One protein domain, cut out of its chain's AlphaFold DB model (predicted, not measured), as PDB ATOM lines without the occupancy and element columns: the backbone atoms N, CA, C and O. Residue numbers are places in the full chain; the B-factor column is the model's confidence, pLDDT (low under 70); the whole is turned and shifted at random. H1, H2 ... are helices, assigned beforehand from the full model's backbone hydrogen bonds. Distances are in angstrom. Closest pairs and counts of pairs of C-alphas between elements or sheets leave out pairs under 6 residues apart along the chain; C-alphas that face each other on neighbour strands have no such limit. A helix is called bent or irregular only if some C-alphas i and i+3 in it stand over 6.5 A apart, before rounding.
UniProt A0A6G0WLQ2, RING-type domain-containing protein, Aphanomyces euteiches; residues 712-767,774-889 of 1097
ATOM      1  N   GLU A 712     -41.349  67.617  82.550       85.62
ATOM      2  CA  GLU A 712     -40.714  68.183  83.742       85.62
ATOM      3  C   GLU A 712     -39.224  68.452  83.525       85.62
ATOM      4  O   GLU A 712     -38.773  69.569  83.786       85.62
ATOM      5  N   PHE A 713     -38.465  67.503  82.959       84.44
ATOM      6  CA  PHE A 713     -37.072  67.765  82.580       84.44
ATOM      7  C   PHE A 713     -36.980  68.868  81.528       84.44
ATOM      8  O   PHE A 713     -36.148  69.771  81.631       84.44
ATOM      9  N   SER A 714     -37.868  68.832  80.531       87.19
ATOM     10  CA  SER A 714     -37.878  69.818  79.450       87.19
ATOM     11  C   SER A 714     -38.103  71.243  79.974       87.19
ATOM     12  O   SER A 714     -37.401  72.170  79.568       87.19
ATOM     13  N   LEU A 715     -39.042  71.420  80.909       85.44
ATOM     14  CA  LEU A 715     -39.321  72.700  81.559       85.44
ATOM     15  C   LEU A 715     -38.235  73.091  82.572       85.44
ATOM     16  O   LEU A 715     -37.860  74.261  82.619       85.44
ATOM     17  N   GLY A 716     -37.659  72.136  83.308       81.38
ATOM     18  CA  GLY A 716     -36.517  72.370  84.198       81.38
ATOM     19  C   GLY A 716     -35.282  72.885  83.449       81.38
ATOM     20  O   GLY A 716     -34.618  73.815  83.906       81.38
ATOM     21  N   VAL A 717     -35.011  72.358  82.248       82.75
ATOM     22  CA  VAL A 717     -33.969  72.886  81.349       82.75
ATOM     23  C   VAL A 717     -34.306  74.300  80.862       82.75
ATOM     24  O   VAL A 717     -33.409  75.139  80.799       82.75
ATOM     25  N   VAL A 718     -35.572  74.589  80.533       84.88
ATOM     26  CA  VAL A 718     -36.022  75.933  80.112       84.88
ATOM     27  C   VAL A 718     -35.849  76.962  81.239       84.88
ATOM     28  O   VAL A 718     -35.272  78.023  80.998       84.88
ATOM     29  N   ALA A 719     -36.280  76.644  82.462       79.12
ATOM     30  CA  ALA A 719     -36.133  77.508  83.634       79.12
ATOM     31  C   ALA A 719     -34.652  77.766  83.961       79.12
ATOM     32  O   ALA A 719     -34.200  78.911  83.983       79.12
ATOM     33  N   ALA A 720     -33.850  76.704  84.092       78.44
ATOM     34  CA  ALA A 720     -32.429  76.820  84.420       78.44
ATOM     35  C   ALA A 720     -31.573  77.434  83.285       78.44
ATOM     36  O   ALA A 720     -30.473  77.926  83.544       78.44
ATOM     37  N   PHE A 721     -32.055  77.443  82.035       81.56
ATOM     38  CA  PHE A 721     -31.470  78.235  80.947       81.56
ATOM     39  C   PHE A 721     -31.751  79.732  81.135       81.56
ATOM     40  O   PHE A 721     -30.831  80.541  81.025       81.56
ATOM     41  N   LEU A 722     -32.993  80.107  81.458       77.38
ATOM     42  CA  LEU A 722     -33.385  81.505  81.673       77.38
ATOM     43  C   LEU A 722     -32.709  82.117  82.909       77.38
ATOM     44  O   LEU A 722     -32.251  83.255  82.836       77.38
ATOM     45  N   ASP A 723     -32.554  81.356  83.993       73.88
ATOM     46  CA  ASP A 723     -31.862  81.798  85.213       73.88
ATOM     47  C   ASP A 723     -30.349  82.028  85.036       73.88
ATOM     48  O   ASP A 723     -29.727  82.710  85.849       73.88
ATOM     49  N   ARG A 724     -29.735  81.503  83.966       73.75
ATOM     50  CA  ARG A 724     -28.327  81.785  83.619       73.75
ATOM     51  C   ARG A 724     -28.154  83.024  82.738       73.75
ATOM     52  O   ARG A 724     -27.017  83.424  82.483       73.75
ATOM     53  N   MET A 725     -29.243  83.625  82.259       72.06
ATOM     54  CA  MET A 725     -29.197  84.774  81.357       72.06
ATOM     55  C   MET A 725     -29.315  86.097  82.123       72.06
ATOM     56  O   MET A 725     -30.228  86.244  82.938       72.06
ATOM     57  N   PRO A 726     -28.476  87.108  81.819       62.41
ATOM     58  CA  PRO A 726     -28.685  88.467  82.307       62.41
ATOM     59  C   PRO A 726     -30.083  88.963  81.924       62.41
ATOM     60  O   PRO A 726     -30.500  88.840  80.767       62.41
ATOM     61  N   ARG A 727     -30.814  89.528  82.888       62.28
ATOM     62  CA  ARG A 727     -32.237  89.855  82.720       62.28
ATOM     63  C   ARG A 727     -32.436  91.137  81.929       62.28
ATOM     64  O   ARG A 727     -32.661  92.214  82.476       62.28
ATOM     65  N   ALA A 728     -32.365  91.016  80.610       55.22
ATOM     66  CA  ALA A 728     -32.687  92.104  79.703       55.22
ATOM     67  C   ALA A 728     -34.185  92.449  79.759       55.22
ATOM     68  O   ALA A 728     -35.041  91.563  79.795       55.22
ATOM     69  N   ARG A 729     -34.509  93.745  79.632       56.97
ATOM     70  CA  ARG A 729     -35.883  94.283  79.511       56.97
ATOM     71  C   ARG A 729     -36.760  93.499  78.518       56.97
ATOM     72  O   ARG A 729     -37.958  93.362  78.737       56.97
ATOM     73  N   ALA A 730     -36.157  92.944  77.463       59.31
ATOM     74  CA  ALA A 730     -36.822  92.097  76.477       59.31
ATOM     75  C   ALA A 730     -37.529  90.865  77.086       59.31
ATOM     76  O   ALA A 730     -38.657  90.586  76.693       59.31
ATOM     77  N   GLN A 731     -36.930  90.169  78.061       67.38
ATOM     78  CA  GLN A 731     -37.550  89.005  78.720       67.38
ATOM     79  C   GLN A 731     -38.846  89.398  79.436       67.38
ATOM     80  O   GLN A 731     -39.893  88.793  79.214       67.38
ATOM     81  N   LEU A 732     -38.788  90.458  80.248       69.81
ATOM     82  CA  LEU A 732     -39.945  90.960  80.988       69.81
ATOM     83  C   LEU A 732     -41.046  91.450  80.036       69.81
ATOM     84  O   LEU A 732     -42.206  91.104  80.231       69.81
ATOM     85  N   CYS A 733     -40.694  92.154  78.954       66.25
ATOM     86  CA  CYS A 733     -41.661  92.573  77.935       66.25
ATOM     87  C   CYS A 733     -42.290  91.398  77.155       66.25
ATOM     88  O   CYS A 733     -43.436  91.519  76.716       66.25
ATOM     89  N   VAL A 734     -41.582  90.272  76.980       68.62
ATOM     90  CA  VAL A 734     -42.143  89.042  76.388       68.62
ATOM     91  C   VAL A 734     -43.105  88.367  77.365       68.62
ATOM     92  O   VAL A 734     -44.237  88.100  76.968       68.62
ATOM     93  N   LEU A 735     -42.723  88.173  78.636       70.88
ATOM     94  CA  LEU A 735     -43.629  87.653  79.677       70.88
ATOM     95  C   LEU A 735     -44.917  88.475  79.771       70.88
ATOM     96  O   LEU A 735     -46.013  87.926  79.779       70.88
ATOM     97  N   GLU A 736     -44.771  89.797  79.811       69.69
ATOM     98  CA  GLU A 736     -45.852  90.774  79.902       69.69
ATOM     99  C   GLU A 736     -46.781  90.738  78.677       69.69
ATOM    100  O   GLU A 736     -48.006  90.729  78.807       69.69
ATOM    101  N   THR A 737     -46.198  90.646  77.479       68.69
ATOM    102  CA  THR A 737     -46.931  90.487  76.217       68.69
ATOM    103  C   THR A 737     -47.703  89.174  76.179       68.69
ATOM    104  O   THR A 737     -48.901  89.188  75.900       68.69
ATOM    105  N   CYS A 738     -47.058  88.057  76.520       67.19
ATOM    106  CA  CYS A 738     -47.722  86.765  76.593       67.19
ATOM    107  C   CYS A 738     -48.845  86.785  77.635       67.19
ATOM    108  O   CYS A 738     -49.970  86.458  77.288       67.19
ATOM    109  N   ALA A 739     -48.597  87.243  78.864       69.75
ATOM    110  CA  ALA A 739     -49.605  87.284  79.924       69.75
ATOM    111  C   ALA A 739     -50.834  88.138  79.560       69.75
ATOM    112  O   ALA A 739     -51.970  87.730  79.814       69.75
ATOM    113  N   ARG A 740     -50.640  89.292  78.904       69.94
ATOM    114  CA  ARG A 740     -51.741  90.077  78.323       69.94
ATOM    115  C   ARG A 740     -52.562  89.242  77.339       69.94
ATOM    116  O   ARG A 740     -53.790  89.189  77.448       69.94
ATOM    117  N   ASP A 741     -51.879  88.623  76.382       66.88
ATOM    118  CA  ASP A 741     -52.507  87.977  75.233       66.88
ATOM    119  C   ASP A 741     -53.123  86.603  75.589       66.88
ATOM    120  O   ASP A 741     -54.072  86.181  74.932       66.88
ATOM    121  N   THR A 742     -52.653  85.938  76.658       65.31
ATOM    122  CA  THR A 742     -53.082  84.586  77.077       65.31
ATOM    123  C   THR A 742     -53.913  84.531  78.364       65.31
ATOM    124  O   THR A 742     -54.830  83.707  78.461       65.31
ATOM    125  N   MET A 743     -53.618  85.375  79.363       67.44
ATOM    126  CA  MET A 743     -54.273  85.332  80.680       67.44
ATOM    127  C   MET A 743     -55.420  86.333  80.814       67.44
ATOM    128  O   MET A 743     -56.261  86.164  81.698       67.44
ATOM    129  N   LEU A 744     -55.461  87.394  79.997       65.06
ATOM    130  CA  LEU A 744     -56.330  88.552  80.242       65.06
ATOM    131  C   LEU A 744     -57.387  88.794  79.166       65.06
ATOM    132  O   LEU A 744     -58.557  88.979  79.522       65.06
ATOM    133  N   LEU A 745     -57.027  88.710  77.885       59.72
ATOM    134  CA  LEU A 745     -57.998  88.772  76.791       59.72
ATOM    135  C   LEU A 745     -58.923  87.528  76.801       59.72
ATOM    136  O   LEU A 745     -58.441  86.395  76.805       59.72
ATOM    137  N   PRO A 746     -60.261  87.683  76.823       51.62
ATOM    138  CA  PRO A 746     -61.183  86.565  76.623       51.62
ATOM    139  C   PRO A 746     -61.197  86.096  75.152       51.62
ATOM    140  O   PRO A 746     -61.134  86.930  74.247       51.62
ATOM    141  N   PRO A 747     -61.376  84.787  74.880       45.38
ATOM    142  CA  PRO A 747     -61.219  84.206  73.538       45.38
ATOM    143  C   PRO A 747     -62.297  84.596  72.505       45.38
ATOM    144  O   PRO A 747     -62.227  84.150  71.363       45.38
ATOM    145  N   VAL A 748     -63.305  85.395  72.881       44.38
ATOM    146  CA  VAL A 748     -64.471  85.745  72.035       44.38
ATOM    147  C   VAL A 748     -64.742  87.261  72.018       44.38
ATOM    148  O   VAL A 748     -65.854  87.703  71.752       44.38
ATOM    149  N   VAL A 749     -63.739  88.084  72.331       46.31
ATOM    150  CA  VAL A 749     -63.888  89.549  72.315       46.31
ATOM    151  C   VAL A 749     -63.772  90.089  70.891       46.31
ATOM    152  O   VAL A 749     -62.916  89.660  70.115       46.31
ATOM    153  N   SER A 750     -64.639  91.039  70.528       48.47
ATOM    154  CA  SER A 750     -64.586  91.647  69.200       48.47
ATOM    155  C   SER A 750     -63.275  92.417  69.013       48.47
ATOM    156  O   SER A 750     -62.716  92.980  69.958       48.47
ATOM    157  N   ARG A 751     -62.779  92.503  67.769       46.16
ATOM    158  CA  ARG A 751     -61.512  93.202  67.466       46.16
ATOM    159  C   ARG A 751     -61.482  94.633  68.034       46.16
ATOM    160  O   ARG A 751     -60.425  95.088  68.445       46.16
ATOM    161  N   ALA A 752     -62.630  95.314  68.088       41.50
ATOM    162  CA  ALA A 752     -62.774  96.674  68.611       41.50
ATOM    163  C   ALA A 752     -62.599  96.776  70.140       41.50
ATOM    164  O   ALA A 752     -61.972  97.715  70.621       41.50
ATOM    165  N   GLU A 753     -63.108  95.811  70.902       40.69
ATOM    166  CA  GLU A 753     -62.972  95.767  72.365       40.69
ATOM    167  C   GLU A 753     -61.560  95.327  72.787       40.69
ATOM    168  O   GLU A 753     -61.014  95.850  73.758       40.69
ATOM    169  N   ALA A 754     -60.912  94.455  72.007       44.12
ATOM    170  CA  ALA A 754     -59.498  94.122  72.190       44.12
ATOM    171  C   ALA A 754     -58.578  95.351  72.006       44.12
ATOM    172  O   ALA A 754     -57.583  95.477  72.714       44.12
ATOM    173  N   TYR A 755     -58.935  96.301  71.127       39.22
ATOM    174  CA  TYR A 755     -58.238  97.595  71.013       39.22
ATOM    175  C   TYR A 755     -58.504  98.556  72.186       39.22
ATOM    176  O   TYR A 755     -57.725  99.488  72.390       39.22
ATOM    177  N   ALA A 756     -59.578  98.359  72.958       39.38
ATOM    178  CA  ALA A 756     -59.885  99.167  74.140       39.38
ATOM    179  C   ALA A 756     -59.175  98.657  75.409       39.38
ATOM    180  O   ALA A 756     -58.894  99.445  76.316       39.38
ATOM    181  N   PHE A 757     -58.847  97.362  75.475       41.91
ATOM    182  CA  PHE A 757     -58.124  96.761  76.595       41.91
ATOM    183  C   PHE A 757     -56.635  97.143  76.576       41.91
ATOM    184  O   PHE A 757     -55.792  96.463  75.990       41.91
ATOM    185  N   LYS A 758     -56.287  98.240  77.254       46.50
ATOM    186  CA  LYS A 758     -54.888  98.581  77.538       46.50
ATOM    187  C   LYS A 758     -54.399  97.784  78.740       46.50
ATOM    188  O   LYS A 758     -54.810  98.060  79.861       46.50
ATOM    189  N   PHE A 759     -53.487  96.846  78.501       47.91
ATOM    190  CA  PHE A 759     -52.688  96.250  79.568       47.91
ATOM    191  C   PHE A 759     -51.714  97.304  80.127       47.91
ATOM    192  O   PHE A 759     -50.905  97.835  79.358       47.91
ATOM    193  N   PRO A 760     -51.783  97.630  81.428       54.75
ATOM    194  CA  PRO A 760     -50.829  98.500  82.107       54.75
ATOM    195  C   PRO A 760     -49.421  97.898  82.087       54.75
ATOM    196  O   PRO A 760     -49.266  96.790  82.595       54.75
ATOM    197  N   PRO A 761     -48.383  98.570  81.563       57.78
ATOM    198  CA  PRO A 761     -47.042  98.023  81.674       57.78
ATOM    199  C   PRO A 761     -46.585  98.050  83.140       57.78
ATOM    200  O   PRO A 761     -46.607  99.090  83.798       57.78
ATOM    201  N   ILE A 762     -46.167  96.894  83.640       61.25
ATOM    202  CA  ILE A 762     -45.635  96.660  84.986       61.25
ATOM    203  C   ILE A 762     -44.130  96.964  84.999       61.25
ATOM    204  O   ILE A 762     -43.605  97.504  85.967       61.25
ATOM    205  N   PHE A 763     -43.434  96.663  83.897       60.84
ATOM    206  CA  PHE A 763     -41.968  96.700  83.808       60.84
ATOM    207  C   PHE A 763     -41.419  97.839  82.921       60.84
ATOM    208  O   PHE A 763     -40.275  97.797  82.469       60.84
ATOM    209  N   ALA A 764     -42.211  98.878  82.625       49.44
ATOM    210  CA  ALA A 764     -41.806  99.926  81.676       49.44
ATOM    211  C   ALA A 764     -40.719 100.898  82.182       49.44
ATOM    212  O   ALA A 764     -40.081 101.556  81.353       49.44
ATOM    213  N   THR A 765     -40.496 100.988  83.493       49.91
ATOM    214  CA  THR A 765     -39.662 102.006  84.164       49.91
ATOM    215  C   THR A 765     -38.168 101.666  84.256       49.91
ATOM    216  O   THR A 765     -37.398 102.448  84.806       49.91
ATOM    217  N   PHE A 766     -37.718 100.543  83.682       52.19
ATOM    218  CA  PHE A 766     -36.292 100.202  83.625       52.19
ATOM    219  C   PHE A 766     -35.503 101.101  82.661       52.19
ATOM    220  O   PHE A 766     -35.527 100.874  81.444       52.19
ATOM    221  N   ASP A 767     -34.756 102.060  83.216       44.28
ATOM    222  CA  ASP A 767     -33.664 102.759  82.530       44.28
ATOM    223  C   ASP A 767     -32.530 101.769  82.227       44.28
ATOM    224  O   ASP A 767     -31.817 101.304  83.117       44.28
ATOM    225  N   SER A 774     -28.083  90.400  71.314       56.53
ATOM    226  CA  SER A 774     -27.272  89.180  71.321       56.53
ATOM    227  C   SER A 774     -27.843  88.115  70.376       56.53
ATOM    228  O   SER A 774     -29.034  88.104  70.065       56.53
ATOM    229  N   SER A 775     -27.019  87.156  69.941       55.16
ATOM    230  CA  SER A 775     -27.503  86.015  69.143       55.16
ATOM    231  C   SER A 775     -28.359  85.017  69.942       55.16
ATOM    232  O   SER A 775     -28.954  84.116  69.348       55.16
ATOM    233  N   LEU A 776     -28.450  85.178  71.268       65.06
ATOM    234  CA  LEU A 776     -29.286  84.372  72.160       65.06
ATOM    235  C   LEU A 776     -30.692  84.960  72.353       65.06
ATOM    236  O   LEU A 776     -31.585  84.227  72.772       65.06
ATOM    237  N   ASP A 777     -30.921  86.232  72.007       68.50
ATOM    238  CA  ASP A 777     -32.195  86.933  72.241       68.50
ATOM    239  C   ASP A 777     -33.432  86.178  71.687       68.50
ATOM    240  O   ASP A 777     -34.445  86.119  72.390       68.50
ATOM    241  N   PRO A 778     -33.391  85.522  70.501       76.19
ATOM    242  CA  PRO A 778     -34.518  84.724  70.005       76.19
ATOM    243  C   PRO A 778     -34.788  83.454  70.827       76.19
ATOM    244  O   PRO A 778     -35.945  83.091  71.040       76.19
ATOM    245  N   TRP A 779     -33.737  82.779  71.306       79.00
ATOM    246  CA  TRP A 779     -33.851  81.578  72.145       79.00
ATOM    247  C   TRP A 779     -34.375  81.913  73.534       79.00
ATOM    248  O   TRP A 779     -35.224  81.201  74.062       79.00
ATOM    249  N   ILE A 780     -33.910  83.035  74.082       77.25
ATOM    250  CA  ILE A 780     -34.426  83.632  75.308       77.25
ATOM    251  C   ILE A 780     -35.924  83.917  75.151       77.25
ATOM    252  O   ILE A 780     -36.710  83.427  75.953       77.25
ATOM    253  N   ALA A 781     -36.342  84.612  74.087       76.44
ATOM    254  CA  ALA A 781     -37.755  84.904  73.841       76.44
ATOM    255  C   ALA A 781     -38.616  83.632  73.690       76.44
ATOM    256  O   ALA A 781     -39.718  83.575  74.239       76.44
ATOM    257  N   LEU A 782     -38.115  82.599  73.001       83.12
ATOM    258  CA  LEU A 782     -38.818  81.321  72.837       83.12
ATOM    259  C   LEU A 782     -38.973  80.571  74.172       83.12
ATOM    260  O   LEU A 782     -40.073  80.133  74.501       83.12
ATOM    261  N   ALA A 783     -37.898  80.470  74.959       84.69
ATOM    262  CA  ALA A 783     -37.899  79.855  76.288       84.69
ATOM    263  C   ALA A 783     -38.836  80.598  77.260       84.69
ATOM    264  O   ALA A 783     -39.655  79.980  77.941       84.69
ATOM    265  N   THR A 784     -38.778  81.934  77.272       80.69
ATOM    266  CA  THR A 784     -39.683  82.795  78.047       80.69
ATOM    267  C   THR A 784     -41.149  82.596  77.639       80.69
ATOM    268  O   THR A 784     -42.024  82.513  78.500       80.69
ATOM    269  N   GLY A 785     -41.424  82.464  76.337       81.31
ATOM    270  CA  GLY A 785     -42.765  82.195  75.819       81.31
ATOM    271  C   GLY A 785     -43.321  80.822  76.216       81.31
ATOM    272  O   GLY A 785     -44.514  80.725  76.488       81.31
ATOM    273  N   VAL A 786     -42.473  79.791  76.333       87.19
ATOM    274  CA  VAL A 786     -42.882  78.465  76.833       87.19
ATOM    275  C   VAL A 786     -43.325  78.521  78.295       87.19
ATOM    276  O   VAL A 786     -44.387  77.997  78.615       87.19
ATOM    277  N   LEU A 787     -42.591  79.206  79.181       83.25
ATOM    278  CA  LEU A 787     -43.056  79.375  80.566       83.25
ATOM    279  C   LEU A 787     -44.356  80.187  80.638       83.25
ATOM    280  O   LEU A 787     -45.236  79.868  81.431       83.25
ATOM    281  N   ALA A 788     -44.517  81.203  79.785       78.94
ATOM    282  CA  ALA A 788     -45.738  82.002  79.749       78.94
ATOM    283  C   ALA A 788     -46.951  81.261  79.147       78.94
ATOM    284  O   ALA A 788     -48.089  81.569  79.513       78.94
ATOM    285  N   CYS A 789     -46.756  80.286  78.249       82.62
ATOM    286  CA  CYS A 789     -47.865  79.555  77.625       82.62
ATOM    287  C   CYS A 789     -48.523  78.534  78.564       82.62
ATOM    288  O   CYS A 789     -49.716  78.267  78.406       82.62
ATOM    289  N   LEU A 790     -47.812  78.060  79.597       82.88
ATOM    290  CA  LEU A 790     -48.387  77.275  80.702       82.88
ATOM    291  C   LEU A 790     -49.546  78.009  81.401       82.88
ATOM    292  O   LEU A 790     -50.408  77.382  82.003       82.88
ATOM    293  N   PHE A 791     -49.613  79.336  81.270       77.38
ATOM    294  CA  PHE A 791     -50.663  80.157  81.863       77.38
ATOM    295  C   PHE A 791     -51.853  80.455  80.926       77.38
ATOM    296  O   PHE A 791     -52.765  81.193  81.308       77.38
ATOM    297  N   GLU A 792     -51.894  79.881  79.714       78.94
ATOM    298  CA  GLU A 792     -53.037  80.008  78.796       78.94
ATOM    299  C   GLU A 792     -54.339  79.507  79.450       78.94
ATOM    300  O   GLU A 792     -54.441  78.351  79.869       78.94
ATOM    301  N   ARG A 793     -55.373  80.366  79.505       75.06
ATOM    302  CA  ARG A 793     -56.656  80.053  80.174       75.06
ATOM    303  C   ARG A 793     -57.255  78.682  79.805       75.06
ATOM    304  O   ARG A 793     -57.666  77.994  80.736       75.06
ATOM    305  N   PRO A 794     -57.317  78.249  78.525       77.88
ATOM    306  CA  PRO A 794     -57.909  76.954  78.177       77.88
ATOM    307  C   PRO A 794     -57.138  75.762  78.758       77.88
ATOM    308  O   PRO A 794     -57.752  74.781  79.171       77.88
ATOM    309  N   HIS A 795     -55.808  75.858  78.830       83.38
ATOM    310  CA  HIS A 795     -54.950  74.822  79.404       83.38
ATOM    311  C   HIS A 795     -55.123  74.743  80.923       83.38
ATOM    312  O   HIS A 795     -55.439  73.680  81.450       83.38
ATOM    313  N   ASN A 796     -55.047  75.888  81.607       80.56
ATOM    314  CA  ASN A 796     -55.304  75.972  83.045       80.56
ATOM    315  C   ASN A 796     -56.700  75.457  83.423       80.56
ATOM    316  O   ASN A 796     -56.846  74.740  84.406       80.56
ATOM    317  N   GLN A 797     -57.732  75.762  82.631       81.38
ATOM    318  CA  GLN A 797     -59.081  75.226  82.852       81.38
ATOM    319  C   GLN A 797     -59.141  73.700  82.688       81.38
ATOM    320  O   GLN A 797     -59.813  73.035  83.480       81.38
ATOM    321  N   ALA A 798     -58.426  73.131  81.712       82.94
ATOM    322  CA  ALA A 798     -58.335  71.684  81.540       82.94
ATOM    323  C   ALA A 798     -57.618  71.011  82.727       82.94
ATOM    324  O   ALA A 798     -58.155  70.057  83.288       82.94
ATOM    325  N   LEU A 799     -56.473  71.548  83.170       84.25
ATOM    326  CA  LEU A 799     -55.738  71.029  84.333       84.25
ATOM    327  C   LEU A 799     -56.534  71.179  85.640       84.25
ATOM    328  O   LEU A 799     -56.627  70.224  86.410       84.25
ATOM    329  N   MET A 800     -57.187  72.324  85.872       82.50
ATOM    330  CA  MET A 800     -58.081  72.517  87.023       82.50
ATOM    331  C   MET A 800     -59.235  71.513  87.042       82.50
ATOM    332  O   MET A 800     -59.615  71.052  88.116       82.50
ATOM    333  N   THR A 801     -59.788  71.178  85.873       83.56
ATOM    334  CA  THR A 801     -60.873  70.193  85.742       83.56
ATOM    335  C   THR A 801     -60.369  68.774  86.007       83.56
ATOM    336  O   THR A 801     -61.029  68.027  86.724       83.56
ATOM    337  N   LEU A 802     -59.185  68.420  85.492       84.75
ATOM    338  CA  LEU A 802     -58.518  67.138  85.744       84.75
ATOM    339  C   LEU A 802     -58.253  66.934  87.246       84.75
ATOM    340  O   LEU A 802     -58.698  65.945  87.824       84.75
ATOM    341  N   CYS A 803     -57.600  67.901  87.895       82.38
ATOM    342  CA  CYS A 803     -57.295  67.827  89.324       82.38
ATOM    343  C   CYS A 803     -58.552  67.881  90.205       82.38
ATOM    344  O   CYS A 803     -58.570  67.255  91.258       82.38
ATOM    345  N   ALA A 804     -59.605  68.602  89.800       79.62
ATOM    346  CA  ALA A 804     -60.845  68.665  90.569       79.62
ATOM    347  C   ALA A 804     -61.666  67.369  90.474       79.62
ATOM    348  O   ALA A 804     -62.107  66.863  91.502       79.62
ATOM    349  N   ASN A 805     -61.867  66.807  89.281       82.50
ATOM    350  CA  ASN A 805     -62.737  65.635  89.122       82.50
ATOM    351  C   ASN A 805     -62.224  64.408  89.894       82.50
ATOM    352  O   ASN A 805     -63.027  63.666  90.457       82.50
ATOM    353  N   ASP A 806     -60.902  64.237  89.962       81.38
ATOM    354  CA  ASP A 806     -60.253  63.058  90.540       81.38
ATOM    355  C   ASP A 806     -59.427  63.362  91.807       81.38
ATOM    356  O   ASP A 806     -58.592  62.548  92.203       81.38
ATOM    357  N   ALA A 807     -59.675  64.486  92.496       82.00
ATOM    358  CA  ALA A 807     -58.948  64.892  93.712       82.00
ATOM    359  C   ALA A 807     -58.936  63.819  94.822       82.00
ATOM    360  O   ALA A 807     -57.963  63.681  95.564       82.00
ATOM    361  N   SER A 808     -59.999  63.013  94.915       80.25
ATOM    362  CA  SER A 808     -60.102  61.877  95.845       80.25
ATOM    363  C   SER A 808     -59.061  60.776  95.595       80.25
ATOM    364  O   SER A 808     -58.708  60.048  96.526       80.25
ATOM    365  N   SER A 809     -58.494  60.704  94.384       83.06
ATOM    366  CA  SER A 809     -57.412  59.781  94.015       83.06
ATOM    367  C   SER A 809     -56.123  59.999  94.810       83.06
ATOM    368  O   SER A 809     -55.274  59.111  94.820       83.06
ATOM    369  N   LEU A 810     -55.980  61.123  95.526       82.75
ATOM    370  CA  LEU A 810     -54.894  61.366  96.484       82.75
ATOM    371  C   LEU A 810     -54.720  60.216  97.495       82.75
ATOM    372  O   LEU A 810     -53.600  59.918  97.908       82.75
ATOM    373  N   LEU A 811     -55.819  59.555  97.876       81.06
ATOM    374  CA  LEU A 811     -55.824  58.444  98.832       81.06
ATOM    375  C   LEU A 811     -55.563  57.072  98.173       81.06
ATOM    376  O   LEU A 811     -55.373  56.077  98.871       81.06
ATOM    377  N   GLU A 812     -55.516  56.999  96.837       81.94
ATOM    378  CA  GLU A 812     -55.370  55.765  96.059       81.94
ATOM    379  C   GLU A 812     -54.079  55.773  95.220       81.94
ATOM    380  O   GLU A 812     -54.038  56.263  94.091       81.94
ATOM    381  N   LYS A 813     -53.008  55.158  95.742       74.31
ATOM    382  CA  LYS A 813     -51.650  55.184  95.152       74.31
ATOM    383  C   LYS A 813     -51.566  54.791  93.663       74.31
ATOM    384  O   LYS A 813     -50.679  55.275  92.962       74.31
ATOM    385  N   SER A 814     -52.437  53.903  93.182       75.12
ATOM    386  CA  SER A 814     -52.507  53.504  91.768       75.12
ATOM    387  C   SER A 814     -53.142  54.587  90.890       75.12
ATOM    388  O   SER A 814     -52.560  54.945  89.867       75.12
ATOM    389  N   ARG A 815     -54.288  55.148  91.304       81.31
ATOM    390  CA  ARG A 815     -54.952  56.250  90.590       81.31
ATOM    391  C   ARG A 815     -54.123  57.528  90.605       81.31
ATOM    392  O   ARG A 815     -53.997  58.160  89.565       81.31
ATOM    393  N   LEU A 816     -53.491  57.859  91.733       85.00
ATOM    394  CA  LEU A 816     -52.622  59.031  91.868       85.00
ATOM    395  C   LEU A 816     -51.508  59.068  90.807       85.00
ATOM    396  O   LEU A 816     -51.254  60.109  90.209       85.00
ATOM    397  N   ARG A 817     -50.867  57.920  90.540       84.69
ATOM    398  CA  ARG A 817     -49.839  57.800  89.493       84.69
ATOM    399  C   ARG A 817     -50.413  57.954  88.087       84.69
ATOM    400  O   ARG A 817     -49.796  58.610  87.262       84.69
ATOM    401  N   HIS A 818     -51.587  57.382  87.822       85.56
ATOM    402  CA  HIS A 818     -52.243  57.528  86.524       85.56
ATOM    403  C   HIS A 818     -52.653  58.984  86.251       85.56
ATOM    404  O   HIS A 818     -52.392  59.497  85.166       85.56
ATOM    405  N   LEU A 819     -53.213  59.665  87.256       84.69
ATOM    406  CA  LEU A 819     -53.588  61.077  87.176       84.69
ATOM    407  C   LEU A 819     -52.364  61.983  86.955       84.69
ATOM    408  O   LEU A 819     -52.451  62.942  86.192       84.69
ATOM    409  N   TYR A 820     -51.218  61.645  87.557       89.75
ATOM    410  CA  TYR A 820     -49.949  62.326  87.291       89.75
ATOM    411  C   TYR A 820     -49.504  62.175  85.830       89.75
ATOM    412  O   TYR A 820     -49.213  63.177  85.187       89.75
ATOM    413  N   THR A 821     -49.538  60.964  85.262       88.00
ATOM    414  CA  THR A 821     -49.213  60.759  83.838       88.00
ATOM    415  C   THR A 821     -50.161  61.524  82.914       88.00
ATOM    416  O   THR A 821     -49.704  62.192  81.993       88.00
ATOM    417  N   MET A 822     -51.468  61.540  83.203       85.94
ATOM    418  CA  MET A 822     -52.428  62.356  82.444       85.94
ATOM    419  C   MET A 822     -52.123  63.862  82.515       85.94
ATOM    420  O   MET A 822     -52.343  64.583  81.542       85.94
ATOM    421  N   TRP A 823     -51.621  64.346  83.654       88.50
ATOM    422  CA  TRP A 823     -51.186  65.733  83.836       88.50
ATOM    423  C   TRP A 823     -49.900  66.034  83.041       88.50
ATOM    424  O   TRP A 823     -49.866  67.032  82.317       88.50
ATOM    425  N   GLN A 824     -48.902  65.138  83.076       89.56
ATOM    426  CA  GLN A 824     -47.682  65.229  82.257       89.56
ATOM    427  C   GLN A 824     -48.023  65.293  80.756       89.56
ATOM    428  O   GLN A 824     -47.593  66.213  80.058       89.56
ATOM    429  N   ASP A 825     -48.855  64.366  80.268       87.50
ATOM    430  CA  ASP A 825     -49.277  64.292  78.863       87.50
ATOM    431  C   ASP A 825     -50.026  65.561  78.421       87.50
ATOM    432  O   ASP A 825     -49.791  66.088  77.328       87.50
ATOM    433  N   ALA A 826     -50.901  66.101  79.278       87.25
ATOM    434  CA  ALA A 826     -51.645  67.329  79.001       87.25
ATOM    435  C   ALA A 826     -50.734  68.567  78.901       87.25
ATOM    436  O   ALA A 826     -50.963  69.429  78.046       87.25
ATOM    437  N   MET A 827     -49.691  68.660  79.733       88.69
ATOM    438  CA  MET A 827     -48.678  69.719  79.635       88.69
ATOM    439  C   MET A 827     -47.796  69.553  78.395       88.69
ATOM    440  O   MET A 827     -47.597  70.519  77.653       88.69
ATOM    441  N   ALA A 828     -47.321  68.335  78.120       90.75
ATOM    442  CA  ALA A 828     -46.518  68.017  76.941       90.75
ATOM    443  C   ALA A 828     -47.249  68.392  75.642       90.75
ATOM    444  O   ALA A 828     -46.709  69.118  74.799       90.75
ATOM    445  N   ALA A 829     -48.507  67.961  75.502       89.50
ATOM    446  CA  ALA A 829     -49.348  68.263  74.348       89.50
ATOM    447  C   ALA A 829     -49.586  69.773  74.173       89.50
ATOM    448  O   ALA A 829     -49.522  70.278  73.049       89.50
ATOM    449  N   HIS A 830     -49.812  70.505  75.268       90.06
ATOM    450  CA  HIS A 830     -50.025  71.953  75.226       90.06
ATOM    451  C   HIS A 830     -48.773  72.721  74.790       90.06
ATOM    452  O   HIS A 830     -48.845  73.535  73.868       90.06
ATOM    453  N   VAL A 831     -47.610  72.424  75.384       90.44
ATOM    454  CA  VAL A 831     -46.343  73.091  75.033       90.44
ATOM    455  C   VAL A 831     -45.927  72.772  73.595       90.44
ATOM    456  O   VAL A 831     -45.548  73.683  72.858       90.44
ATOM    457  N   ASN A 832     -46.059  71.515  73.152       92.25
ATOM    458  CA  ASN A 832     -45.796  71.131  71.759       92.25
ATOM    459  C   ASN A 832     -46.739  71.870  70.795       92.25
ATOM    460  O   ASN A 832     -46.284  72.531  69.862       92.25
ATOM    461  N   GLY A 833     -48.047  71.861  71.073       89.06
ATOM    462  CA  GLY A 833     -49.038  72.573  70.268       89.06
ATOM    463  C   GLY A 833     -48.849  74.095  70.259       89.06
ATOM    464  O   GLY A 833     -49.248  74.748  69.294       89.06
ATOM    465  N   TRP A 834     -48.245  74.686  71.295       88.12
ATOM    466  CA  TRP A 834     -47.842  76.095  71.300       88.12
ATOM    467  C   TRP A 834     -46.604  76.336  70.430       88.12
ATOM    468  O   TRP A 834     -46.633  77.228  69.580       88.12
ATOM    469  N   LEU A 835     -45.551  75.523  70.577       87.81
ATOM    470  CA  LEU A 835     -44.319  75.619  69.783       87.81
ATOM    471  C   LEU A 835     -44.593  75.482  68.278       87.81
ATOM    472  O   LEU A 835     -44.062  76.253  67.479       87.81
ATOM    473  N   GLU A 836     -45.495  74.581  67.883       85.19
ATOM    474  CA  GLU A 836     -45.925  74.442  66.488       85.19
ATOM    475  C   GLU A 836     -46.589  75.706  65.917       85.19
ATOM    476  O   GLU A 836     -46.443  75.968  64.720       85.19
ATOM    477  N   ARG A 837     -47.265  76.521  66.745       82.88
ATOM    478  CA  ARG A 837     -47.848  77.812  66.325       82.88
ATOM    479  C   ARG A 837     -46.791  78.906  66.133       82.88
ATOM    480  O   ARG A 837     -47.034  79.845  65.379       82.88
ATOM    481  N   GLN A 838     -45.608  78.780  66.741       74.56
ATOM    482  CA  GLN A 838     -44.522  79.772  66.663       74.56
ATOM    483  C   GLN A 838     -43.588  79.604  65.446       74.56
ATOM    484  O   GLN A 838     -42.537  80.243  65.376       74.56
ATOM    485  N   GLN A 839     -43.959  78.786  64.447       58.56
ATOM    486  CA  GLN A 839     -43.124  78.458  63.272       58.56
ATOM    487  C   GLN A 839     -42.544  79.664  62.504       58.56
ATOM    488  O   GLN A 839     -41.515  79.528  61.842       58.56
ATOM    489  N   HIS A 840     -43.150  80.851  62.606       50.84
ATOM    490  CA  HIS A 840     -42.658  82.073  61.961       50.84
ATOM    491  C   HIS A 840     -41.386  82.673  62.598       50.84
ATOM    492  O   HIS A 840     -40.775  83.547  61.989       50.84
ATOM    493  N   ALA A 841     -40.952  82.204  63.775       56.41
ATOM    494  CA  ALA A 841     -39.768  82.717  64.478       56.41
ATOM    495  C   ALA A 841     -38.412  82.221  63.920       56.41
ATOM    496  O   ALA A 841     -37.362  82.655  64.385       56.41
ATOM    497  N   GLY A 842     -38.403  81.304  62.945       58.25
ATOM    498  CA  GLY A 842     -37.187  80.880  62.230       58.25
ATOM    499  C   GLY A 842     -36.236  79.929  62.978       58.25
ATOM    500  O   GLY A 842     -35.239  79.512  62.399       58.25
ATOM    501  N   LEU A 843     -36.541  79.541  64.223       69.62
ATOM    502  CA  LEU A 843     -35.676  78.689  65.063       69.62
ATOM    503  C   LEU A 843     -35.859  77.169  64.865       69.62
ATOM    504  O   LEU A 843     -35.113  76.384  65.440       69.62
ATOM    505  N   GLY A 844     -36.844  76.731  64.074       71.69
ATOM    506  CA  GLY A 844     -37.015  75.326  63.659       71.69
ATOM    507  C   GLY A 844     -37.514  74.331  64.722       71.69
ATOM    508  O   GLY A 844     -37.904  73.220  64.365       71.69
ATOM    509  N   VAL A 845     -37.555  74.710  66.000       81.62
ATOM    510  CA  VAL A 845     -37.991  73.850  67.113       81.62
ATOM    511  C   VAL A 845     -39.516  73.724  67.179       81.62
ATOM    512  O   VAL A 845     -40.229  74.719  67.081       81.62
ATOM    513  N   ARG A 846     -40.009  72.490  67.359       83.25
ATOM    514  CA  ARG A 846     -41.450  72.154  67.381       83.25
ATOM    515  C   ARG A 846     -41.926  71.400  68.624       83.25
ATOM    516  O   ARG A 846     -43.126  71.340  68.848       83.25
ATOM    517  N   THR A 847     -41.019  70.836  69.421       89.50
ATOM    518  CA  THR A 847     -41.367  70.075  70.631       89.50
ATOM    519  C   THR A 847     -40.572  70.547  71.844       89.50
ATOM    520  O   THR A 847     -39.463  71.067  71.693       89.50
ATOM    521  N   HIS A 848     -41.114  70.349  73.050       89.88
ATOM    522  CA  HIS A 848     -40.427  70.678  74.305       89.88
ATOM    523  C   HIS A 848     -39.106  69.909  74.442       89.88
ATOM    524  O   HIS A 848     -38.111  70.494  74.856       89.88
ATOM    525  N   VAL A 849     -39.062  68.647  73.992       89.12
ATOM    526  CA  VAL A 849     -37.836  67.832  73.954       89.12
ATOM    527  C   VAL A 849     -36.790  68.467  73.036       89.12
ATOM    528  O   VAL A 849     -35.652  68.660  73.453       89.12
ATOM    529  N   ALA A 850     -37.162  68.862  71.812       85.62
ATOM    530  CA  ALA A 850     -36.231  69.499  70.876       85.62
ATOM    531  C   ALA A 850     -35.728  70.864  71.390       85.62
ATOM    532  O   ALA A 850     -34.553  71.203  71.206       85.62
ATOM    533  N   LEU A 851     -36.596  71.629  72.071       86.62
ATOM    534  CA  LEU A 851     -36.211  72.868  72.744       86.62
ATOM    535  C   LEU A 851     -35.181  72.583  73.838       86.62
ATOM    536  O   LEU A 851     -34.079  73.123  73.795       86.62
ATOM    537  N   ALA A 852     -35.511  71.697  74.777       86.44
ATOM    538  CA  ALA A 852     -34.655  71.350  75.900       86.44
ATOM    539  C   ALA A 852     -33.310  70.764  75.440       86.44
ATOM    540  O   ALA A 852     -32.269  71.164  75.956       86.44
ATOM    541  N   GLN A 853     -33.290  69.905  74.417       82.19
ATOM    542  CA  GLN A 853     -32.053  69.395  73.813       82.19
ATOM    543  C   GLN A 853     -31.168  70.528  73.282       82.19
ATOM    544  O   GLN A 853     -29.965  70.546  73.553       82.19
ATOM    545  N   THR A 854     -31.746  71.502  72.576       81.56
ATOM    546  CA  THR A 854     -30.993  72.651  72.047       81.56
ATOM    547  C   THR A 854     -30.490  73.576  73.161       81.56
ATOM    548  O   THR A 854     -29.317  73.951  73.160       81.56
ATOM    549  N   LEU A 855     -31.323  73.882  74.161       82.00
ATOM    550  CA  LEU A 855     -30.937  74.727  75.296       82.00
ATOM    551  C   LEU A 855     -29.863  74.060  76.176       82.00
ATOM    552  O   LEU A 855     -28.828  74.673  76.448       82.00
ATOM    553  N   ALA A 856     -30.043  72.792  76.562       77.94
ATOM    554  CA  ALA A 856     -29.096  72.053  77.400       77.94
ATOM    555  C   ALA A 856     -27.710  71.928  76.748       77.94
ATOM    556  O   ALA A 856     -26.697  72.086  77.434       77.94
ATOM    557  N   SER A 857     -27.675  71.697  75.429       68.94
ATOM    558  CA  SER A 857     -26.439  71.580  74.639       68.94
ATOM    559  C   SER A 857     -25.668  72.900  74.533       68.94
ATOM    560  O   SER A 857     -24.466  72.885  74.288       68.94
ATOM    561  N   SER A 858     -26.337  74.043  74.722       59.97
ATOM    562  CA  SER A 858     -25.714  75.367  74.613       59.97
ATOM    563  C   SER A 858     -24.972  75.822  75.879       59.97
ATOM    564  O   SER A 858     -24.109  76.694  75.782       59.97
ATOM    565  N   MET A 859     -25.303  75.276  77.060       57.88
ATOM    566  CA  MET A 859     -24.914  75.891  78.344       57.88
ATOM    567  C   MET A 859     -24.593  74.944  79.519       57.88
ATOM    568  O   MET A 859     -24.402  75.443  80.627       57.88
ATOM    569  N   ASN A 860     -24.500  73.615  79.349       61.22
ATOM    570  CA  ASN A 860     -24.253  72.661  80.457       61.22
ATOM    571  C   ASN A 860     -25.242  72.841  81.632       61.22
ATOM    572  O   ASN A 860     -24.863  73.087  82.782       61.22
ATOM    573  N   VAL A 861     -26.539  72.773  81.321       60.03
ATOM    574  CA  VAL A 861     -27.634  73.073  82.268       60.03
ATOM    575  C   VAL A 861     -28.190  71.821  82.975       60.03
ATOM    576  O   VAL A 861     -28.814  71.950  84.025       60.03
ATOM    577  N   ARG A 862     -27.903  70.609  82.463       58.94
ATOM    578  CA  ARG A 862     -28.522  69.324  82.879       58.94
ATOM    579  C   ARG A 862     -28.617  69.106  84.401       58.94
ATOM    580  O   ARG A 862     -29.714  68.876  84.895       58.94
ATOM    581  N   VAL A 863     -27.526  69.323  85.141       55.53
ATOM    582  CA  VAL A 863     -27.445  69.123  86.609       55.53
ATOM    583  C   VAL A 863     -28.495  69.923  87.403       55.53
ATOM    584  O   VAL A 863     -28.898  69.522  88.488       55.53
ATOM    585  N   GLN A 864     -28.960  71.068  86.892       55.88
ATOM    586  CA  GLN A 864     -30.006  71.856  87.564       55.88
ATOM    587  C   GLN A 864     -31.425  71.396  87.199       55.88
ATOM    588  O   GLN A 864     -32.328  71.563  88.013       55.88
ATOM    589  N   ALA A 865     -31.613  70.780  86.029       56.38
ATOM    590  CA  ALA A 865     -32.889  70.199  85.617       56.38
ATOM    591  C   ALA A 865     -33.157  68.841  86.292       56.38
ATOM    592  O   ALA A 865     -34.303  68.533  86.604       56.38
ATOM    593  N   GLU A 866     -32.110  68.068  86.597       58.88
ATOM    594  CA  GLU A 866     -32.205  66.799  87.342       58.88
ATOM    595  C   GLU A 866     -32.850  66.982  88.731       58.88
ATOM    596  O   GLU A 866     -33.716  66.202  89.126       58.88
ATOM    597  N   ASN A 867     -32.530  68.078  89.427       54.78
ATOM    598  CA  ASN A 867     -33.159  68.427  90.708       54.78
ATOM    599  C   ASN A 867     -34.625  68.884  90.565       54.78
ATOM    600  O   ASN A 867     -35.398  68.748  91.511       54.78
ATOM    601  N   ALA A 868     -35.027  69.421  89.406       53.09
ATOM    602  CA  ALA A 868     -36.414  69.821  89.157       53.09
ATOM    603  C   ALA A 868     -37.330  68.599  88.941       53.09
ATOM    604  O   ALA A 868     -38.457  68.587  89.437       53.09
ATOM    605  N   ILE A 869     -36.827  67.536  88.290       58.47
ATOM    606  CA  ILE A 869     -37.569  66.270  88.119       58.47
ATOM    607  C   ILE A 869     -37.993  65.693  89.480       58.47
ATOM    608  O   ILE A 869     -39.135  65.262  89.638       58.47
ATOM    609  N   GLN A 870     -37.096  65.697  90.474       57.81
ATOM    610  CA  GLN A 870     -37.350  65.071  91.781       57.81
ATOM    611  C   GLN A 870     -38.556  65.679  92.521       57.81
ATOM    612  O   GLN A 870     -39.286  64.954  93.195       57.81
ATOM    613  N   ASN A 871     -38.806  66.981  92.350       66.12
ATOM    614  CA  ASN A 871     -39.831  67.714  93.099       66.12
ATOM    615  C   ASN A 871     -41.205  67.752  92.407       66.12
ATOM    616  O   ASN A 871     -42.210  68.027  93.066       66.12
ATOM    617  N   ALA A 872     -41.288  67.487  91.098       75.75
ATOM    618  CA  ALA A 872     -42.507  67.721  90.318       75.75
ATOM    619  C   ALA A 872     -43.700  66.844  90.752       75.75
ATOM    620  O   ALA A 872     -44.815  67.346  90.910       75.75
ATOM    621  N   PHE A 873     -43.465  65.559  91.047       82.56
ATOM    622  CA  PHE A 873     -44.505  64.673  91.584       82.56
ATOM    623  C   PHE A 873     -44.977  65.117  92.976       82.56
ATOM    624  O   PHE A 873     -46.171  65.095  93.271       82.56
ATOM    625  N   GLU A 874     -44.062  65.565  93.838       79.94
ATOM    626  CA  GLU A 874     -44.402  66.034  95.186       79.94
ATOM    627  C   GLU A 874     -45.171  67.362  95.157       79.94
ATOM    628  O   GLU A 874     -46.093  67.553  95.954       79.94
ATOM    629  N   TRP A 875     -44.841  68.253  94.215       82.12
ATOM    630  CA  TRP A 875     -45.607  69.468  93.940       82.12
ATOM    631  C   TRP A 875     -47.016  69.141  93.439       82.12
ATOM    632  O   TRP A 875     -47.989  69.668  93.974       82.12
ATOM    633  N   PHE A 876     -47.152  68.213  92.485       86.06
ATOM    634  CA  PHE A 876     -48.458  67.764  91.997       86.06
ATOM    635  C   PHE A 876     -49.316  67.165  93.122       86.06
ATOM    636  O   PHE A 876     -50.498  67.483  93.240       86.06
ATOM    637  N   VAL A 877     -48.721  66.353  94.003       87.88
ATOM    638  CA  VAL A 877     -49.398  65.811  95.194       87.88
ATOM    639  C   VAL A 877     -49.832  66.923  96.155       87.88
ATOM    640  O   VAL A 877     -50.946  66.867  96.679       87.88
ATOM    641  N   ALA A 878     -49.003  67.949  96.372       86.12
ATOM    642  CA  ALA A 878     -49.378  69.116  97.172       86.12
ATOM    643  C   ALA A 878     -50.540  69.893  96.528       86.12
ATOM    644  O   ALA A 878     -51.520  70.199  97.202       86.12
ATOM    645  N   GLN A 879     -50.491  70.132  95.216       86.00
ATOM    646  CA  GLN A 879     -51.558  70.805  94.478       86.00
ATOM    647  C   GLN A 879     -52.883  70.027  94.536       86.00
ATOM    648  O   GLN A 879     -53.935  70.618  94.795       86.00
ATOM    649  N   LEU A 880     -52.837  68.703  94.347       88.12
ATOM    650  CA  LEU A 880     -54.005  67.823  94.415       88.12
ATOM    651  C   LEU A 880     -54.594  67.769  95.833       88.12
ATOM    652  O   LEU A 880     -55.813  67.737  95.990       88.12
ATOM    653  N   ARG A 881     -53.745  67.827  96.869       88.31
ATOM    654  CA  ARG A 881     -54.173  67.948  98.269       88.31
ATOM    655  C   ARG A 881     -54.958  69.228  98.516       88.31
ATOM    656  O   ARG A 881     -56.033  69.146  99.101       88.31
ATOM    657  N   GLU A 882     -54.471  70.385  98.080       87.56
ATOM    658  CA  GLU A 882     -55.193  71.645  98.305       87.56
ATOM    659  C   GLU A 882     -56.503  71.706  97.491       87.56
ATOM    660  O   GLU A 882     -57.510  72.210  97.989       87.56
ATOM    661  N   CYS A 883     -56.553  71.095  96.297       86.62
ATOM    662  CA  CYS A 883     -57.806  70.873  95.561       86.62
ATOM    663  C   CYS A 883     -58.781  69.941  96.310       86.62
ATOM    664  O   CYS A 883     -59.977  70.216  96.354       86.62
ATOM    665  N   PHE A 884     -58.293  68.860  96.930       86.81
ATOM    666  CA  PHE A 884     -59.112  67.945  97.734       86.81
ATOM    667  C   PHE A 884     -59.657  68.616  99.005       86.81
ATOM    668  O   PHE A 884     -60.839  68.475  99.320       86.81
ATOM    669  N   MET A 885     -58.834  69.401  99.709       83.81
ATOM    670  CA  MET A 885     -59.269  70.180 100.877       83.81
ATOM    671  C   MET A 885     -60.376  71.179 100.505       83.81
ATOM    672  O   MET A 885     -61.401  71.227 101.185       83.81
ATOM    673  N   ALA A 886     -60.226  71.885  99.379       81.81
ATOM    674  CA  ALA A 886     -61.212  72.839  98.864       81.81
ATOM    675  C   ALA A 886     -62.553  72.206  98.433       81.81
ATOM    676  O   ALA A 886     -63.537  72.915  98.233       81.81
ATOM    677  N   GLN A 887     -62.616  70.878  98.281       80.44
ATOM    678  CA  GLN A 887     -63.866  70.142  98.039       80.44
ATOM    679  C   GLN A 887     -64.556  69.690  99.327       80.44
ATOM    680  O   GLN A 887     -65.779  69.543  99.347       80.44
ATOM    681  N   GLN A 888     -63.788  69.437 100.391       74.50
ATOM    682  CA  GLN A 888     -64.336  69.085 101.702       74.50
ATOM    683  C   GLN A 888     -64.827  70.316 102.461       74.50
ATOM    684  O   GLN A 888     -65.849  70.259 103.148       74.50
ATOM    685  N   ASN A 889     -64.127  71.438 102.311       65.81
ATOM    686  CA  ASN A 889     -64.585  72.727 102.795       65.81
ATOM    687  C   ASN A 889     -65.783  73.179 101.949       65.81
ATOM    688  O   ASN A 889     -65.692  73.294 100.729       65.81
TER     689      ASN A 889
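What this domain is: This is residues 712 to 767 and 774 to 889 of the 1097 residues of the protein "RING-type domain-containing protein" of Aphanomyces euteiches (UniProt A0A6G0WLQ2). What shape does the model have? H5 and the long H7 lie side by side as one arm with H6 at its end, while H1, H4 and H8 cluster about the other end of H7, with H2 packed on H4. Bent H9 spans from one group to the other, H9a packing on H1 and H9b packing on H6 and on residues 803 to 804 of H5. What is printed? The printed part has 172 residues with nine named helices, H1 to H9 in order, and no named strand: all helix, mostly crossed. It is compact, with a radius of gyration of the C-alphas of 17.9 A and spans of 51 by 45 by 30 A.

How they stand to each other: How does the longest helix run? H9, residues 862 to 888, was assigned as one helix by its hydrogen bonds but is bent, with C-alphas 870 and 873 7.2 A apart; arms H9a, 862 to 870, and H9b, 873 to 888, stand at a shallow tilt of 32 degrees, only just short of steep. H9a touches H1, residues 712 to 722, closest at the C-alphas of Ala 865 and Gly 716, 4.5 A. Residues 880 to 884 of H9b touch 803 to 804 of H5, residues 793 to 805, closest C-alphas Leu 880 and Cys 803, 6.1 A, and 877 to 884 touch H6, residues 807 to 811, closest C-alphas Phe 884 and Ala 807, 5.1 A. Which helix is the hub? H7, residues 813 to 837, touches H5 with 819 to 830 alone, opposite ways at a shallow 9 degrees, closest C-alphas Trp 823 and Leu 799, 7.0 A, and H6 only at the corner. Its residues 831 to 835 touch 786 to 789 of H4, residues 777 to 789, closest C-alphas Val 831 and Val 786, 6.6 A; its 828 to 835 touch His 848 of H8, residues 848 to 859, closest to the C-alpha of Asn 832 at 6.0 A. What else touches? H1 touches H8, closest C-alphas Ser 714 and Ala 852, 5.0 A, and H4, closest C-alphas Val 718 and Ala 783, 5.8 A. H2, residues 729 to 744, touches H4 at a shallow tilt of 28 degrees, closest C-alphas Leu 735 and Ala 788, 6.0 A; H3, residues 751 to 754, touches no helix. Are the backbones helical? Every O i to N i+4 pair is within hydrogen-bond range in H1, H4, H5 and H9b; the others have 11 of 12 in H2, 19 of 21 in H7, 7 of 8 in H8, 2 of 5 in H9a, with 3 of 6 O i to N i+3 pairs, and 0 of 1 in H6, with 2 of 2. H3 is too short for such a pair.

Where its parts are: How long are the longer helices? From first to last C-alpha H7 measures 36.8 A, H9b 22.7 A and H2 21.2 A. Where are the anchors? H1 begins at C-alpha 712, (-40.714, 68.183, 83.742), and H9b ends at C-alpha 888, (-64.336, 69.085, 101.702).

The domain as a whole: How large is it? The two C-alphas farthest apart, of Asp 767 and Ser 814, are 53.5 A apart. Is it continuous? Residues 768 to 773 are not printed, and C-alphas 767 and 774 are 18.7 A apart across this cut. Of the links printed whole, none is long. Where is confidence low? The mean pLDDT of the printed part is 73.1, and 66 residues are under 70, among them 736 to 767 and 857 to 871.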